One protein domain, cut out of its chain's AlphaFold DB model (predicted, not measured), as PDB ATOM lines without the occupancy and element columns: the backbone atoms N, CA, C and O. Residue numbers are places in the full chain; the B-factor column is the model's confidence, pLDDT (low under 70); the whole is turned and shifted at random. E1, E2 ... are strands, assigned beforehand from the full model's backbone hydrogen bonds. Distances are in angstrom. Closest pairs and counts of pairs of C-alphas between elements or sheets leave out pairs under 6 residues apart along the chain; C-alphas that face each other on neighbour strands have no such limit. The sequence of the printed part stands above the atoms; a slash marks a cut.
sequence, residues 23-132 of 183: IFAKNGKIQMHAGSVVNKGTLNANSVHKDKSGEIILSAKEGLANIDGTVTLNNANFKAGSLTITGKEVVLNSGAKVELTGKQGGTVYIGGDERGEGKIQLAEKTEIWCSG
ATOM      1  N   ILE A  23     -45.451 -26.706  15.842       96.56
ATOM      2  CA  ILE A  23     -45.848 -28.000  15.285       96.56
ATOM      3  C   ILE A  23     -44.899 -29.058  15.838       96.56
ATOM      4  O   ILE A  23     -43.680 -28.949  15.696       96.56
ATOM      5  N   PHE A  24     -45.466 -30.088  16.467       94.31
ATOM      6  CA  PHE A  24     -44.721 -31.177  17.090       94.31
ATOM      7  C   PHE A  24     -45.125 -32.519  16.477       94.31
ATOM      8  O   PHE A  24     -46.277 -32.934  16.573       94.31
ATOM      9  N   ALA A  25     -44.157 -33.227  15.902       93.12
ATOM     10  CA  ALA A  25     -44.298 -34.579  15.373       93.12
ATOM     11  C   ALA A  25     -43.165 -35.459  15.922       93.12
ATOM     12  O   ALA A  25     -42.255 -35.871  15.203       93.12
ATOM     13  N   LYS A  26     -43.187 -35.715  17.237       87.75
ATOM     14  CA  LYS A  26     -42.158 -36.521  17.913       87.75
ATOM     15  C   LYS A  26     -42.069 -37.914  17.279       87.75
ATOM     16  O   LYS A  26     -43.082 -38.599  17.162       87.75
ATOM     17  N   ASN A  27     -40.858 -38.337  16.907       87.88
ATOM     18  CA  ASN A  27     -40.600 -39.585  16.169       87.88
ATOM     19  C   ASN A  27     -41.368 -39.685  14.829       87.88
ATOM     20  O   ASN A  27     -41.683 -40.787  14.366       87.88
ATOM     21  N   GLY A  28     -41.750 -38.538  14.270       92.38
ATOM     22  CA  GLY A  28     -42.741 -38.409  13.215       92.38
ATOM     23  C   GLY A  28     -42.265 -37.581  12.033       92.38
ATOM     24  O   GLY A  28     -41.070 -37.340  11.857       92.38
ATOM     25  N   LYS A  29     -43.227 -37.170  11.207       95.50
ATOM     26  CA  LYS A  29     -42.982 -36.414   9.980       95.50
ATOM     27  C   LYS A  29     -43.779 -35.115   9.965       95.50
ATOM     28  O   LYS A  29     -44.952 -35.111  10.333       95.50
ATOM     29  N   ILE A  30     -43.169 -34.039   9.485       97.62
ATOM     30  CA  ILE A  30     -43.850 -32.779   9.169       97.62
ATOM     31  C   ILE A  30     -43.634 -32.502   7.687       97.62
ATOM     32  O   ILE A  30     -42.502 -32.509   7.215       97.62
ATOM     33  N   GLN A  31     -44.713 -32.260   6.957       96.88
ATOM     34  CA  GLN A  31     -44.678 -31.968   5.532       96.88
ATOM     35  C   GLN A  31     -45.499 -30.713   5.250       96.88
ATOM     36  O   GLN A  31     -46.673 -30.647   5.612       96.88
ATOM     37  N   MET A  32     -44.895 -29.724   4.602       97.19
ATOM     38  CA  MET A  32     -45.591 -28.548   4.088       97.19
ATOM     39  C   MET A  32     -45.271 -28.422   2.605       97.19
ATOM     40  O   MET A  32     -44.132 -28.144   2.245       97.19
ATOM     41  N   HIS A  33     -46.275 -28.663   1.768       97.00
ATOM     42  CA  HIS A  33     -46.183 -28.581   0.313       97.00
ATOM     43  C   HIS A  33     -47.095 -27.459  -0.161       97.00
ATOM     44  O   HIS A  33     -48.314 -27.588  -0.102       97.00
ATOM     45  N   ALA A  34     -46.536 -26.343  -0.600       97.12
ATOM     46  CA  ALA A  34     -47.317 -25.181  -0.998       97.12
ATOM     47  C   ALA A  34     -46.677 -24.438  -2.171       97.12
ATOM     48  O   ALA A  34     -45.556 -24.755  -2.568       97.12
ATOM     49  N   GLY A  35     -47.383 -23.452  -2.719       96.44
ATOM     50  CA  GLY A  35     -46.810 -22.503  -3.672       96.44
ATOM     51  C   GLY A  35     -45.664 -21.727  -3.021       96.44
ATOM     52  O   GLY A  35     -44.554 -21.721  -3.545       96.44
ATOM     53  N   SER A  36     -45.899 -21.175  -1.825       97.19
ATOM     54  CA  SER A  36     -44.871 -20.595  -0.943       97.19
ATOM     55  C   SER A  36     -44.977 -21.140   0.484       97.19
ATOM     56  O   SER A  36     -46.062 -21.494   0.947       97.19
ATOM     57  N   VAL A  37     -43.853 -21.212   1.199       98.00
ATOM     58  CA  VAL A  37     -43.792 -21.707   2.583       98.00
ATOM     59  C   VAL A  37     -43.112 -20.675   3.464       98.00
ATOM     60  O   VAL A  37     -41.985 -20.268   3.195       98.00
ATOM     61  N   VAL A  38     -43.758 -20.310   4.568       97.62
ATOM     62  CA  VAL A  38     -43.192 -19.402   5.567       97.62
ATOM     63  C   VAL A  38     -43.210 -20.069   6.934       97.62
ATOM     64  O   VAL A  38     -44.264 -20.419   7.462       97.62
ATOM     65  N   ASN A  39     -42.039 -20.207   7.552       97.50
ATOM     66  CA  ASN A  39     -41.921 -20.682   8.924       97.50
ATOM     67  C   ASN A  39     -41.309 -19.602   9.815       97.50
ATOM     68  O   ASN A  39     -40.099 -19.397   9.789       97.50
ATOM     69  N   LYS A  40     -42.140 -18.981  10.658       96.62
ATOM     70  CA  LYS A  40     -41.713 -18.091  11.756       96.62
ATOM     71  C   LYS A  40     -41.834 -18.755  13.131       96.62
ATOM     72  O   LYS A  40     -41.263 -18.289  14.110       96.62
ATOM     73  N   GLY A  41     -42.590 -19.846  13.200       96.81
ATOM     74  CA  GLY A  41     -42.827 -20.624  14.408       96.81
ATOM     75  C   GLY A  41     -41.776 -21.706  14.679       96.81
ATOM     76  O   GLY A  41     -40.627 -21.645  14.249       96.81
ATOM     77  N   THR A  42     -42.179 -22.738  15.415       97.69
ATOM     78  CA  THR A  42     -41.358 -23.923  15.701       97.69
ATOM     79  C   THR A  42     -41.865 -25.134  14.928       97.69
ATOM     80  O   THR A  42     -43.050 -25.456  15.001       97.69
ATOM     81  N   LEU A  43     -40.959 -25.847  14.266       97.88
ATOM     82  CA  LEU A  43     -41.173 -27.185  13.724       97.88
ATOM     83  C   LEU A  43     -40.285 -28.160  14.488       97.88
ATOM     84  O   LEU A  43     -39.064 -28.021  14.494       97.88
ATOM     85  N   ASN A  44     -40.883 -29.142  15.149       96.56
ATOM     86  CA  ASN A  44     -40.151 -30.093  15.973       96.56
ATOM     87  C   ASN A  44     -40.536 -31.524  15.611       96.56
ATOM     88  O   ASN A  44     -41.656 -31.964  15.868       96.56
ATOM     89  N   ALA A  45     -39.573 -32.261  15.074       96.44
ATOM     90  CA  ALA A  45     -39.670 -33.689  14.812       96.44
ATOM     91  C   ALA A  45     -38.546 -34.450  15.536       96.44
ATOM     92  O   ALA A  45     -37.944 -35.376  14.998       96.44
ATOM     93  N   ASN A  46     -38.229 -34.058  16.774       95.25
ATOM     94  CA  ASN A  46     -37.213 -34.745  17.570       95.25
ATOM     95  C   ASN A  46     -37.572 -36.227  17.764       95.25
ATOM     96  O   ASN A  46     -38.747 -36.597  17.873       95.25
ATOM     97  N   SER A  47     -36.548 -37.069  17.864       92.12
ATOM     98  CA  SER A  47     -36.695 -38.500  18.111       92.12
ATOM     99  C   SER A  47     -35.839 -38.975  19.280       92.12
ATOM    100  O   SER A  47     -34.863 -38.342  19.673       92.12
ATOM    101  N   VAL A  48     -36.228 -40.108  19.855       90.00
ATOM    102  CA  VAL A  48     -35.430 -40.863  20.835       90.00
ATOM    103  C   VAL A  48     -35.204 -42.316  20.409       90.00
ATOM    104  O   VAL A  48     -34.629 -43.097  21.166       90.00
ATOM    105  N   HIS A  49     -35.664 -42.700  19.214       86.81
ATOM    106  CA  HIS A  49     -35.554 -44.066  18.702       86.81
ATOM    107  C   HIS A  49     -34.356 -44.228  17.769       86.81
ATOM    108  O   HIS A  49     -33.964 -43.296  17.071       86.81
ATOM    109  N   LYS A  50     -33.813 -45.449  17.730       84.00
ATOM    110  CA  LYS A  50     -32.725 -45.834  16.826       84.00
ATOM    111  C   LYS A  50     -33.186 -45.945  15.372       84.00
ATOM    112  O   LYS A  50     -32.490 -45.485  14.478       84.00
ATOM    113  N   ASP A  51     -34.366 -46.527  15.169       82.19
ATOM    114  CA  ASP A  51     -34.834 -46.963  13.845       82.19
ATOM    115  C   ASP A  51     -35.854 -46.000  13.213       82.19
ATOM    116  O   ASP A  51     -36.366 -46.247  12.124       82.19
ATOM    117  N   LYS A  52     -36.192 -44.907  13.908       82.50
ATOM    118  CA  LYS A  52     -37.154 -43.895  13.451       82.50
ATOM    119  C   LYS A  52     -36.675 -42.505  13.844       82.50
ATOM    120  O   LYS A  52     -37.051 -42.005  14.904       82.50
ATOM    121  N   SER A  53     -35.847 -41.882  13.016       86.50
ATOM    122  CA  SER A  53     -35.541 -40.455  13.159       86.50
ATOM    123  C   SER A  53     -36.659 -39.618  12.539       86.50
ATOM    124  O   SER A  53     -37.378 -40.096  11.662       86.50
ATOM    125  N   GLY A  54     -36.860 -38.402  13.045       93.62
ATOM    126  CA  GLY A  54     -37.881 -37.525  12.485       93.62
ATOM    127  C   GLY A  54     -37.504 -36.995  11.108       93.62
ATOM    128  O   GLY A  54     -36.337 -37.033  10.713       93.62
ATOM    129  N   GLU A  55     -38.502 -36.479  10.405       96.19
ATOM    130  CA  GLU A  55     -38.346 -35.917   9.067       96.19
ATOM    131  C   GLU A  55     -39.180 -34.641   8.925       96.19
ATOM    132  O   GLU A  55     -40.346 -34.601   9.327       96.19
ATOM    133  N   ILE A  56     -38.587 -33.591   8.359       97.75
ATOM    134  CA  ILE A  56     -39.286 -32.350   8.017       97.75
ATOM    135  C   ILE A  56     -39.034 -32.042   6.541       97.75
ATOM    136  O   ILE A  56     -37.884 -31.935   6.119       97.75
ATOM    137  N   ILE A  57     -40.113 -31.873   5.774       97.69
ATOM    138  CA  ILE A  57     -40.077 -31.503   4.355       97.69
ATOM    139  C   ILE A  57     -40.864 -30.212   4.164       97.69
ATOM    140  O   ILE A  57     -42.067 -30.170   4.425       97.69
ATOM    141  N   LEU A  58     -40.182 -29.173   3.693       97.75
ATOM    142  CA  LEU A  58     -40.756 -27.888   3.313       97.75
ATOM    143  C   LEU A  58     -40.548 -27.707   1.809       97.75
ATOM    144  O   LEU A  58     -39.413 -27.598   1.359       97.75
ATOM    145  N   SER A  59     -41.630 -27.703   1.039       97.19
ATOM    146  CA  SER A  59     -41.594 -27.568  -0.415       97.19
ATOM    147  C   SER A  59     -42.454 -26.383  -0.845       97.19
ATOM    148  O   SER A  59     -43.678 -26.422  -0.730       97.19
ATOM    149  N   ALA A  60     -41.796 -25.327  -1.320       97.00
ATOM    150  CA  ALA A  60     -42.387 -24.116  -1.885       97.00
ATOM    151  C   ALA A  60     -42.314 -24.168  -3.419       97.00
ATOM    152  O   ALA A  60     -41.485 -23.509  -4.045       97.00
ATOM    153  N   LYS A  61     -43.139 -25.022  -4.029       92.19
ATOM    154  CA  LYS A  61     -42.997 -25.476  -5.421       92.19
ATOM    155  C   LYS A  61     -42.834 -24.333  -6.428       92.19
ATOM    156  O   LYS A  61     -42.017 -24.452  -7.335       92.19
ATOM    157  N   GLU A  62     -43.595 -23.257  -6.268       91.69
ATOM    158  CA  GLU A  62     -43.689 -22.172  -7.256       91.69
ATOM    159  C   GLU A  62     -43.039 -20.864  -6.783       91.69
ATOM    160  O   GLU A  62     -42.797 -19.967  -7.590       91.69
ATOM    161  N   GLY A  63     -42.724 -20.761  -5.491       94.06
ATOM    162  CA  GLY A  63     -42.323 -19.513  -4.856       94.06
ATOM    163  C   GLY A  63     -41.243 -19.684  -3.796       94.06
ATOM    164  O   GLY A  63     -40.271 -20.421  -3.973       94.06
ATOM    165  N   LEU A  64     -41.393 -18.929  -2.710       96.31
ATOM    166  CA  LEU A  64     -40.358 -18.741  -1.701       96.31
ATOM    167  C   LEU A  64     -40.551 -19.698  -0.520       96.31
ATOM    168  O   LEU A  64     -41.634 -19.765   0.066       96.31
ATOM    169  N   ALA A  65     -39.480 -20.380  -0.122       97.50
ATOM    170  CA  ALA A  65     -39.356 -20.994   1.195       97.50
ATOM    171  C   ALA A  65     -38.605 -20.037   2.134       97.50
ATOM    172  O   ALA A  65     -37.383 -19.931   2.073       97.50
ATOM    173  N   ASN A  66     -39.341 -19.343   3.004       97.06
ATOM    174  CA  ASN A  66     -38.810 -18.366   3.951       97.06
ATOM    175  C   ASN A  66     -38.782 -18.940   5.375       97.06
ATOM    176  O   ASN A  66     -39.828 -19.154   6.000       97.06
ATOM    177  N   ILE A  67     -37.582 -19.185   5.898       96.25
ATOM    178  CA  ILE A  67     -37.369 -19.754   7.227       96.25
ATOM    179  C   ILE A  67     -36.775 -18.687   8.138       96.25
ATOM    180  O   ILE A  67     -35.670 -18.211   7.913       96.25
ATOM    181  N   ASP A  68     -37.509 -18.330   9.182       93.19
ATOM    182  CA  ASP A  68     -37.110 -17.365  10.219       93.19
ATOM    183  C   ASP A  68     -37.233 -17.973  11.629       93.19
ATOM    184  O   ASP A  68     -36.568 -17.577  12.578       93.19
ATOM    185  N   GLY A  69     -38.078 -18.996  11.765       92.00
ATOM    186  CA  GLY A  69     -38.327 -19.699  13.012       92.00
ATOM    187  C   GLY A  69     -37.327 -20.814  13.331       92.00
ATOM    188  O   GLY A  69     -36.229 -20.924  12.787       92.00
ATOM    189  N   THR A  70     -37.739 -21.702  14.233       94.19
ATOM    190  CA  THR A  70     -36.919 -22.828  14.697       94.19
ATOM    191  C   THR A  70     -37.342 -24.141  14.043       94.19
ATOM    192  O   THR A  70     -38.532 -24.447  13.969       94.19
ATOM    193  N   VAL A  71     -36.373 -24.956  13.638       96.19
ATOM    194  CA  VAL A  71     -36.551 -26.303  13.089       96.19
ATOM    195  C   VAL A  71     -35.647 -27.268  13.853       96.19
ATOM    196  O   VAL A  71     -34.429 -27.119  13.829       96.19
ATOM    197  N   THR A  72     -36.222 -28.262  14.536       95.12
ATOM    198  CA  THR A  72     -35.452 -29.236  15.330       95.12
ATOM    199  C   THR A  72     -35.794 -30.682  14.984       95.12
ATOM    200  O   THR A  72     -36.965 -31.072  15.005       95.12
ATOM    201  N   LEU A  73     -34.765 -31.497  14.750       95.81
ATOM    202  CA  LEU A  73     -34.849 -32.938  14.472       95.81
ATOM    203  C   LEU A  73     -33.845 -33.737  15.324       95.81
ATOM    204  O   LEU A  73     -33.229 -34.703  14.869       95.81
ATOM    205  N   ASN A  74     -33.644 -33.312  16.567       94.44
ATOM    206  CA  ASN A  74     -32.617 -33.850  17.450       94.44
ATOM    207  C   ASN A  74     -32.892 -35.306  17.844       94.44
ATOM    208  O   ASN A  74     -34.042 -35.712  18.027       94.44
ATOM    209  N   ASN A  75     -31.816 -36.065  18.048       93.12
ATOM    210  CA  ASN A  75     -31.849 -37.413  18.600       93.12
ATOM    211  C   ASN A  75     -30.620 -37.670  19.477       93.12
ATOM    212  O   ASN A  75     -29.584 -38.121  18.999       93.12
ATOM    213  N   ALA A  76     -30.739 -37.411  20.781       90.62
ATOM    214  CA  ALA A  76     -29.608 -37.438  21.714       90.62
ATOM    215  C   ALA A  76     -28.818 -38.762  21.716       90.62
ATOM    216  O   ALA A  76     -27.613 -38.767  21.952       90.62
ATOM    217  N   ASN A  77     -29.484 -39.888  21.438       91.25
ATOM    218  CA  ASN A  77     -28.892 -41.217  21.568       91.25
ATOM    219  C   ASN A  77     -28.437 -41.833  20.239       91.25
ATOM    220  O   ASN A  77     -27.671 -42.798  20.267       91.25
ATOM    221  N   PHE A  78     -28.887 -41.302  19.098       92.69
ATOM    222  CA  PHE A  78     -28.688 -41.902  17.773       92.69
ATOM    223  C   PHE A  78     -28.453 -40.829  16.699       92.69
ATOM    224  O   PHE A  78     -28.069 -39.703  17.014       92.69
ATOM    225  N   LYS A  79     -28.633 -41.180  15.421       91.06
ATOM    226  CA  LYS A  79     -28.572 -40.223  14.315       91.06
ATOM    227  C   LYS A  79     -29.772 -39.275  14.373       91.06
ATOM    228  O   LYS A  79     -30.911 -39.730  14.524       91.06
ATOM    229  N   ALA A  80     -29.529 -37.973  14.252       93.62
ATOM    230  CA  ALA A  80     -30.598 -36.986  14.115       93.62
ATOM    231  C   ALA A  80     -31.384 -37.168  12.800       93.62
ATOM    232  O   ALA A  80     -31.038 -37.993  11.952       93.62
ATOM    233  N   GLY A  81     -32.503 -36.458  12.675       93.31
ATOM    234  CA  GLY A  81     -33.424 -36.598  11.548       93.31
ATOM    235  C   GLY A  81     -32.941 -36.006  10.227       93.31
ATOM    236  O   GLY A  81     -31.776 -35.633  10.070       93.31
ATOM    237  N   SER A  82     -33.865 -35.939   9.272       95.50
ATOM    238  CA  SER A  82     -33.656 -35.319   7.964       95.50
ATOM    239  C   SER A  82     -34.498 -34.057   7.794       95.50
ATOM    240  O   SER A  82     -35.671 -34.016   8.169       95.50
ATOM    241  N   LEU A  83     -33.886 -33.032   7.210       96.56
ATOM    242  CA  LEU A  83     -34.539 -31.794   6.808       96.56
ATOM    243  C   LEU A  83     -34.359 -31.589   5.307       96.56
ATOM    244  O   LEU A  83     -33.235 -31.620   4.809       96.56
ATOM    245  N   THR A  84     -35.453 -31.311   4.611       97.44
ATOM    246  CA  THR A  84     -35.433 -30.887   3.212       97.44
ATOM    247  C   THR A  84     -36.225 -29.598   3.072       97.44
ATOM    248  O   THR A  84     -37.388 -29.542   3.465       97.44
ATOM    249  N   ILE A  85     -35.590 -28.565   2.524       96.88
ATOM    250  CA  ILE A  85     -36.203 -27.276   2.211       96.88
ATOM    251  C   ILE A  85     -35.955 -27.001   0.735       96.88
ATOM    252  O   ILE A  85     -34.809 -26.838   0.321       96.88
ATOM    253  N   THR A  86     -37.014 -26.948  -0.060       96.56
ATOM    254  CA  THR A  86     -36.936 -26.633  -1.485       96.56
ATOM    255  C   THR A  86     -37.953 -25.571  -1.858       96.56
ATOM    256  O   THR A  86     -38.980 -25.403  -1.201       96.56
ATOM    257  N   GLY A  87     -37.670 -24.870  -2.945       95.38
ATOM    258  CA  GLY A  87     -38.605 -23.969  -3.587       95.38
ATOM    259  C   GLY A  87     -37.994 -23.359  -4.831       95.38
ATOM    260  O   GLY A  87     -36.902 -23.764  -5.225       95.38
ATOM    261  N   LYS A  88     -38.680 -22.397  -5.450       93.62
ATOM    262  CA  LYS A  88     -38.067 -21.579  -6.503       93.62
ATOM    263  C   LYS A  88     -36.953 -20.715  -5.913       93.62
ATOM    264  O   LYS A  88     -35.852 -20.657  -6.456       93.62
ATOM    265  N   GLU A  89     -37.229 -20.127  -4.755       93.75
ATOM    266  CA  GLU A  89     -36.257 -19.419  -3.930       93.75
ATOM    267  C   GLU A  89     -36.276 -19.983  -2.509       93.75
ATOM    268  O   GLU A  89     -37.325 -20.381  -1.997       93.75
ATOM    269  N   VAL A  90     -35.118 -20.013  -1.856       95.31
ATOM    270  CA  VAL A  90     -34.984 -20.463  -0.469       95.31
ATOM    271  C   VAL A  90     -34.197 -19.431   0.322       95.31
ATOM    272  O   VAL A  90     -33.084 -19.078  -0.055       95.31
ATOM    273  N   VAL A  91     -34.763 -18.970   1.433       94.31
ATOM    274  CA  VAL A  91     -34.132 -17.999   2.329       94.31
ATOM    275  C   VAL A  91     -34.178 -18.534   3.754       94.31
ATOM    276  O   VAL A  91     -35.250 -18.786   4.305       94.31
ATOM    277  N   LEU A  92     -33.006 -18.695   4.362       91.81
ATOM    278  CA  LEU A  92     -32.857 -18.887   5.802       91.81
ATOM    279  C   LEU A  92     -32.392 -17.562   6.400       91.81
ATOM    280  O   LEU A  92     -31.290 -17.116   6.102       91.81
ATOM    281  N   ASN A  93     -33.227 -16.927   7.219       91.81
ATOM    282  CA  ASN A  93     -32.904 -15.645   7.843       91.81
ATOM    283  C   ASN A  93     -31.928 -15.818   9.009       91.81
ATOM    284  O   ASN A  93     -31.790 -16.897   9.580       91.81
ATOM    285  N   SER A  94     -31.328 -14.707   9.428       84.94
ATOM    286  CA  SER A  94     -30.367 -14.646  10.532       84.94
ATOM    287  C   SER A  94     -30.946 -15.062  11.891       84.94
ATOM    288  O   SER A  94     -30.186 -15.452  12.781       84.94
ATOM    289  N   GLY A  95     -32.275 -14.996  12.046       83.38
ATOM    290  CA  GLY A  95     -33.026 -15.481  13.207       83.38
ATOM    291  C   GLY A  95     -33.382 -16.970  13.155       83.38
ATOM    292  O   GLY A  95     -33.751 -17.545  14.185       83.38
ATOM    293  N   ALA A  96     -33.234 -17.616  11.995       90.06
ATOM    294  CA  ALA A  96     -33.582 -19.016  11.842       90.06
ATOM    295  C   ALA A  96     -32.631 -19.916  12.624       90.06
ATOM    296  O   ALA A  96     -31.408 -19.782  12.589       90.06
ATOM    297  N   LYS A  97     -33.215 -20.902  13.302       91.56
ATOM    298  CA  LYS A  97     -32.468 -21.878  14.090       91.56
ATOM    299  C   LYS A  97     -32.757 -23.280  13.587       91.56
ATOM    300  O   LYS A  97     -33.871 -23.770  13.744       91.56
ATOM    301  N   VAL A  98     -31.753 -23.938  13.016       93.62
ATOM    302  CA  VAL A  98     -31.869 -25.298  12.477       93.62
ATOM    303  C   VAL A  98     -30.972 -26.236  13.283       93.62
ATOM    304  O   VAL A  98     -29.751 -26.114  13.254       93.62
ATOM    305  N   GLU A  99     -31.574 -27.170  14.024       92.38
ATOM    306  CA  GLU A  99     -30.865 -28.092  14.922       92.38
ATOM    307  C   GLU A  99     -31.161 -29.555  14.580       92.38
ATOM    308  O   GLU A  99     -32.301 -30.022  14.646       92.38
ATOM    309  N   LEU A 100     -30.110 -30.294  14.227       94.50
ATOM    310  CA  LEU A 100     -30.162 -31.725  13.935       94.50
ATOM    311  C   LEU A 100     -29.037 -32.443  14.689       94.50
ATOM    312  O   LEU A 100     -28.158 -33.080  14.104       94.50
ATOM    313  N   THR A 101     -29.048 -32.299  16.011       91.31
ATOM    314  CA  THR A 101     -28.022 -32.823  16.914       91.31
ATOM    315  C   THR A 101     -28.357 -34.233  17.382       91.31
ATOM    316  O   THR A 101     -29.469 -34.519  17.828       91.31
ATOM    317  N   GLY A 102     -27.361 -35.110  17.346       91.19
ATOM    318  CA  GLY A 102     -27.426 -36.447  17.920       91.19
ATOM    319  C   GLY A 102     -26.035 -37.039  18.101       91.19
ATOM    320  O   GLY A 102     -25.043 -36.342  17.890       91.19
ATOM    321  N   LYS A 103     -25.940 -38.332  18.438       91.12
ATOM    322  CA  LYS A 103     -24.640 -39.040  18.408       91.12
ATOM    323  C   LYS A 103     -24.004 -38.996  17.020       91.12
ATOM    324  O   LYS A 103     -22.786 -39.026  16.894       91.12
ATOM    325  N   GLN A 104     -24.847 -38.948  15.995       90.69
ATOM    326  CA  GLN A 104     -24.479 -38.617  14.627       90.69
ATOM    327  C   GLN A 104     -25.379 -37.468  14.162       90.69
ATOM    328  O   GLN A 104     -26.578 -37.464  14.463       90.69
ATOM    329  N   GLY A 105     -24.806 -36.506  13.438       89.00
ATOM    330  CA  GLY A 105     -25.557 -35.403  12.844       89.00
ATOM    331  C   GLY A 105     -26.628 -35.884  11.859       89.00
ATOM    332  O   GLY A 105     -26.564 -37.000  11.330       89.00
ATOM    333  N   GLY A 106     -27.636 -35.041  11.652       90.69
ATOM    334  CA  GLY A 106     -28.709 -35.296  10.694       90.69
ATOM    335  C   GLY A 106     -28.286 -35.035   9.253       90.69
ATOM    336  O   GLY A 106     -27.137 -34.705   8.966       90.69
ATOM    337  N   THR A 107     -29.242 -35.172   8.342       92.75
ATOM    338  CA  THR A 107     -29.054 -34.835   6.926       92.75
ATOM    339  C   THR A 107     -29.898 -33.610   6.593       92.75
ATOM    340  O   THR A 107     -31.057 -33.538   6.994       92.75
ATOM    341  N   VAL A 108     -29.323 -32.644   5.881       94.81
ATOM    342  CA  VAL A 108     -29.988 -31.384   5.532       94.81
ATOM    343  C   VAL A 108     -29.804 -31.118   4.043       94.81
ATOM    344  O   VAL A 108     -28.674 -31.106   3.565       94.81
ATOM    345  N   TYR A 109     -30.907 -30.879   3.340       95.12
ATOM    346  CA  TYR A 109     -30.937 -30.401   1.959       95.12
ATOM    347  C   TYR A 109     -31.660 -29.057   1.927       95.12
ATOM    348  O   TYR A 109     -32.793 -28.956   2.398       95.12
ATOM    349  N   ILE A 110     -31.006 -28.025   1.399       94.81
ATOM    350  CA  ILE A 110     -31.556 -26.671   1.286       94.81
ATOM    351  C   ILE A 110     -31.324 -26.217  -0.147       94.81
ATOM    352  O   ILE A 110     -30.183 -26.152  -0.594       94.81
ATOM    353  N   GLY A 111     -32.408 -25.953  -0.870       92.81
ATOM    354  CA  GLY A 111     -32.364 -25.465  -2.244       92.81
ATOM    355  C   GLY A 111     -31.962 -26.497  -3.299       92.81
ATOM    356  O   GLY A 111     -32.064 -26.197  -4.478       92.81
ATOM    357  N   GLY A 112     -31.541 -27.709  -2.940       92.69
ATOM    358  CA  GLY A 112     -31.207 -28.737  -3.925       92.69
ATOM    359  C   GLY A 112     -30.543 -29.969  -3.327       92.69
ATOM    360  O   GLY A 112     -30.275 -30.034  -2.124       92.69
ATOM    361  N   ASP A 113     -30.323 -30.971  -4.175       90.56
ATOM    362  CA  ASP A 113     -29.594 -32.188  -3.838       90.56
ATOM    363  C   ASP A 113     -28.089 -32.051  -4.103       90.56
ATOM    364  O   ASP A 113     -27.581 -31.035  -4.586       90.56
ATOM    365  N   GLU A 114     -27.351 -33.100  -3.746       85.81
ATOM    366  CA  GLU A 114     -25.911 -33.187  -3.963       85.81
ATOM    367  C   GLU A 114     -25.566 -32.895  -5.425       85.81
ATOM    368  O   GLU A 114     -26.039 -33.568  -6.336       85.81
ATOM    369  N   ARG A 115     -24.705 -31.891  -5.640       88.50
ATOM    370  CA  ARG A 115     -24.230 -31.451  -6.965       88.50
ATOM    371  C   ARG A 115     -25.328 -30.940  -7.912       88.50
ATOM    372  O   ARG A 115     -25.027 -30.737  -9.086       88.50
ATOM    373  N   GLY A 116     -26.553 -30.712  -7.431       88.25
ATOM    374  CA  GLY A 116     -27.666 -30.278  -8.275       88.25
ATOM    375  C   GLY A 116     -28.059 -31.326  -9.320       88.25
ATOM    376  O   GLY A 116     -28.303 -30.990 -10.475       88.25
ATOM    377  N   GLU A 117     -28.070 -32.602  -8.933       90.38
ATOM    378  CA  GLU A 117     -28.502 -33.711  -9.791       90.38
ATOM    379  C   GLU A 117     -29.983 -33.618 -10.188       90.38
ATOM    380  O   GLU A 117     -30.382 -34.197 -11.199       90.38
ATOM    381  N   GLY A 118     -30.794 -32.885  -9.419       88.94
ATOM    382  CA  GLY A 118     -32.199 -32.620  -9.732       88.94
ATOM    383  C   GLY A 118     -33.153 -33.753  -9.350       88.94
ATOM    384  O   GLY A 118     -34.266 -33.824  -9.871       88.94
ATOM    385  N   LYS A 119     -32.754 -34.644  -8.433       91.38
ATOM    386  CA  LYS A 119     -33.648 -35.641  -7.812       91.38
ATOM    387  C   LYS A 119     -34.657 -34.986  -6.872       91.38
ATOM    388  O   LYS A 119     -35.744 -35.524  -6.674       91.38
ATOM    389  N   ILE A 120     -34.291 -33.844  -6.292       91.69
ATOM    390  CA  ILE A 120     -35.209 -32.937  -5.596       91.69
ATOM    391  C   ILE A 120     -35.234 -31.594  -6.329       91.69
ATOM    392  O   ILE A 120     -34.326 -31.288  -7.099       91.69
ATOM    393  N   GLN A 121     -36.275 -30.794  -6.091       91.69
ATOM    394  CA  GLN A 121     -36.393 -29.468  -6.696       91.69
ATOM    395  C   GLN A 121     -35.151 -28.618  -6.401       91.69
ATOM    396  O   GLN A 121     -34.784 -28.438  -5.239       91.69
ATOM    397  N   LEU A 122     -34.554 -28.082  -7.466       93.38
ATOM    398  CA  LEU A 122     -33.454 -27.130  -7.396       93.38
ATOM    399  C   LEU A 122     -34.024 -25.714  -7.344       93.38
ATOM    400  O   LEU A 122     -34.853 -25.345  -8.176       93.38
ATOM    401  N   ALA A 123     -33.577 -24.941  -6.368       93.75
ATOM    402  CA  ALA A 123     -33.880 -23.533  -6.251       93.75
ATOM    403  C   ALA A 123     -33.041 -22.742  -7.252       93.75
ATOM    404  O   ALA A 123     -31.849 -22.990  -7.427       93.75
ATOM    405  N   GLU A 124     -33.667 -21.747  -7.870       93.56
ATOM    406  CA  GLU A 124     -32.985 -20.758  -8.704       93.56
ATOM    407  C   GLU A 124     -32.085 -19.866  -7.841       93.56
ATOM    408  O   GLU A 124     -31.032 -19.410  -8.285       93.56
ATOM    409  N   LYS A 125     -32.487 -19.649  -6.583       92.25
ATOM    410  CA  LYS A 125     -31.757 -18.836  -5.617       92.25
ATOM    411  C   LYS A 125     -31.859 -19.426  -4.216       92.25
ATOM    412  O   LYS A 125     -32.951 -19.726  -3.741       92.25
ATOM    413  N   THR A 126     -30.719 -19.563  -3.545       92.19
ATOM    414  CA  THR A 126     -30.650 -19.941  -2.129       92.19
ATOM    415  C   THR A 126     -29.808 -18.921  -1.376       92.19
ATOM    416  O   THR A 126     -28.673 -18.650  -1.767       92.19
ATOM    417  N   GLU A 127     -30.363 -18.365  -0.303       89.94
ATOM    418  CA  GLU A 127     -29.694 -17.431   0.598       89.94
ATOM    419  C   GLU A 127     -29.735 -17.960   2.029       89.94
ATOM    420  O   GLU A 127     -30.775 -18.401   2.528       89.94
ATOM    421  N   ILE A 128     -28.595 -17.892   2.709       91.19
ATOM    422  CA  ILE A 128     -28.480 -18.228   4.125       91.19
ATOM    423  C   ILE A 128     -27.843 -17.034   4.818       91.19
ATOM    424  O   ILE A 128     -26.689 -16.691   4.568       91.19
ATOM    425  N   TRP A 129     -28.619 -16.405   5.686       86.31
ATOM    426  CA  TRP A 129     -28.208 -15.270   6.483       86.31
ATOM    427  C   TRP A 129     -27.730 -15.768   7.841       86.31
ATOM    428  O   TRP A 129     -28.434 -16.494   8.540       86.31
ATOM    429  N   CYS A 130     -26.536 -15.348   8.236       75.56
ATOM    430  CA  CYS A 130     -25.998 -15.616   9.561       75.56
ATOM    431  C   CYS A 130     -26.089 -14.339  10.395       75.56
ATOM    432  O   CYS A 130     -25.726 -13.263   9.929       75.56
ATOM    433  N   SER A 131     -26.541 -14.448  11.646       67.19
ATOM    434  CA  SER A 131     -26.341 -13.364  12.611       67.19
ATOM    435  C   SER A 131     -24.847 -13.287  12.933       67.19
ATOM    436  O   SER A 131     -24.344 -14.101  13.712       67.19
ATOM    437  N   GLY A 132     -24.128 -12.344  12.322       53.41
ATOM    438  CA  GLY A 132     -22.757 -12.023  12.705       53.41
ATOM    439  C   GLY A 132     -22.718 -11.620  14.178       53.41
ATOM    440  O   GLY A 132     -23.301 -10.615  14.578       53.41
TER     441      GLY A 132
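What this domain is: This is residues 23 to 132 of the 183 residues of the protein "Adhesin" of Haemophilus influenzae HK1212 (UniProt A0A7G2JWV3). The chain is wound in stacked turns, a three-sided solenoid whose turns lie strand over parallel strand. The long strands E1, E3 and E6 each bend sharply and so run along two sides, with E9 and E10 continuing those two sides beside E6; E2, E4 and E7 make the third side, E5 and E8 lie at one corner, and residues 114 to 119 stick out as a loop. The printed part has 110 residues, with no named helix and ten named strands, E1 to E10 in order, in three sheets whose neighbours are parallel. The class is all strand, and the whole is compact, with a radius of gyration of the C-alphas of 13.3 A and spans of 37 by 30 by 26 A.

How they stand to each other: The largest sheet is branched and twisted, and holds E1, residues 29 to 39, E3, residues 55 to 67, E6, residues 82 to 92, E9, residues 107 to 110, and E10, residues 125 to 128. E1 bends by 131 degrees at residue 36, E3 by 140 degrees at residue 63 and E6 by 129 degrees at residue 89. E1 lies on one side of E3 and E6 on the other side; N 32 and O 57 are 2.9 A apart, as are N 84 and O 56, within hydrogen-bond range. On the other side of E6 from E3, E9 is beside residues 82 to 85, with N 85 and O 109 at 2.8 A, and E10 beside residues 89 to 92, with N 127 and O 90 at 2.8 A. The second sheet runs E2, residues 42 to 44, E4, residues 70 to 72, and E7, residues 97 to 99, with N 43 and O 70 at 2.8 A and N 71 and O 97 at 2.8 A. These two sheets form a sandwich, two sheets face to face, the facing parts 9.1 A centre to centre. E5, residues 75 to 79, and E8, residues 102 to 104, are parallel neighbours at 29 degrees, with N 103 and O 78 at 2.9 A.

Where its parts are: E1 begins at C-alpha 29, (-42.982, -36.414, 9.980), and is 15.8 A long; E3 is 16.3 A and E6 16.6 A. E9 is 10.2 A and E10 10.3 A, ending at C-alpha 128, (-28.480, -18.228, 4.125).

The domain as a whole: The C-alphas farthest apart, those of Glu 62 and Asn 77, are 37.6 A apart. The printed part has no cut. The link from E9 to E10, 14 residues, is long. The mean pLDDT of the printed part is 92.4, and residues 131 to 132 are under 70.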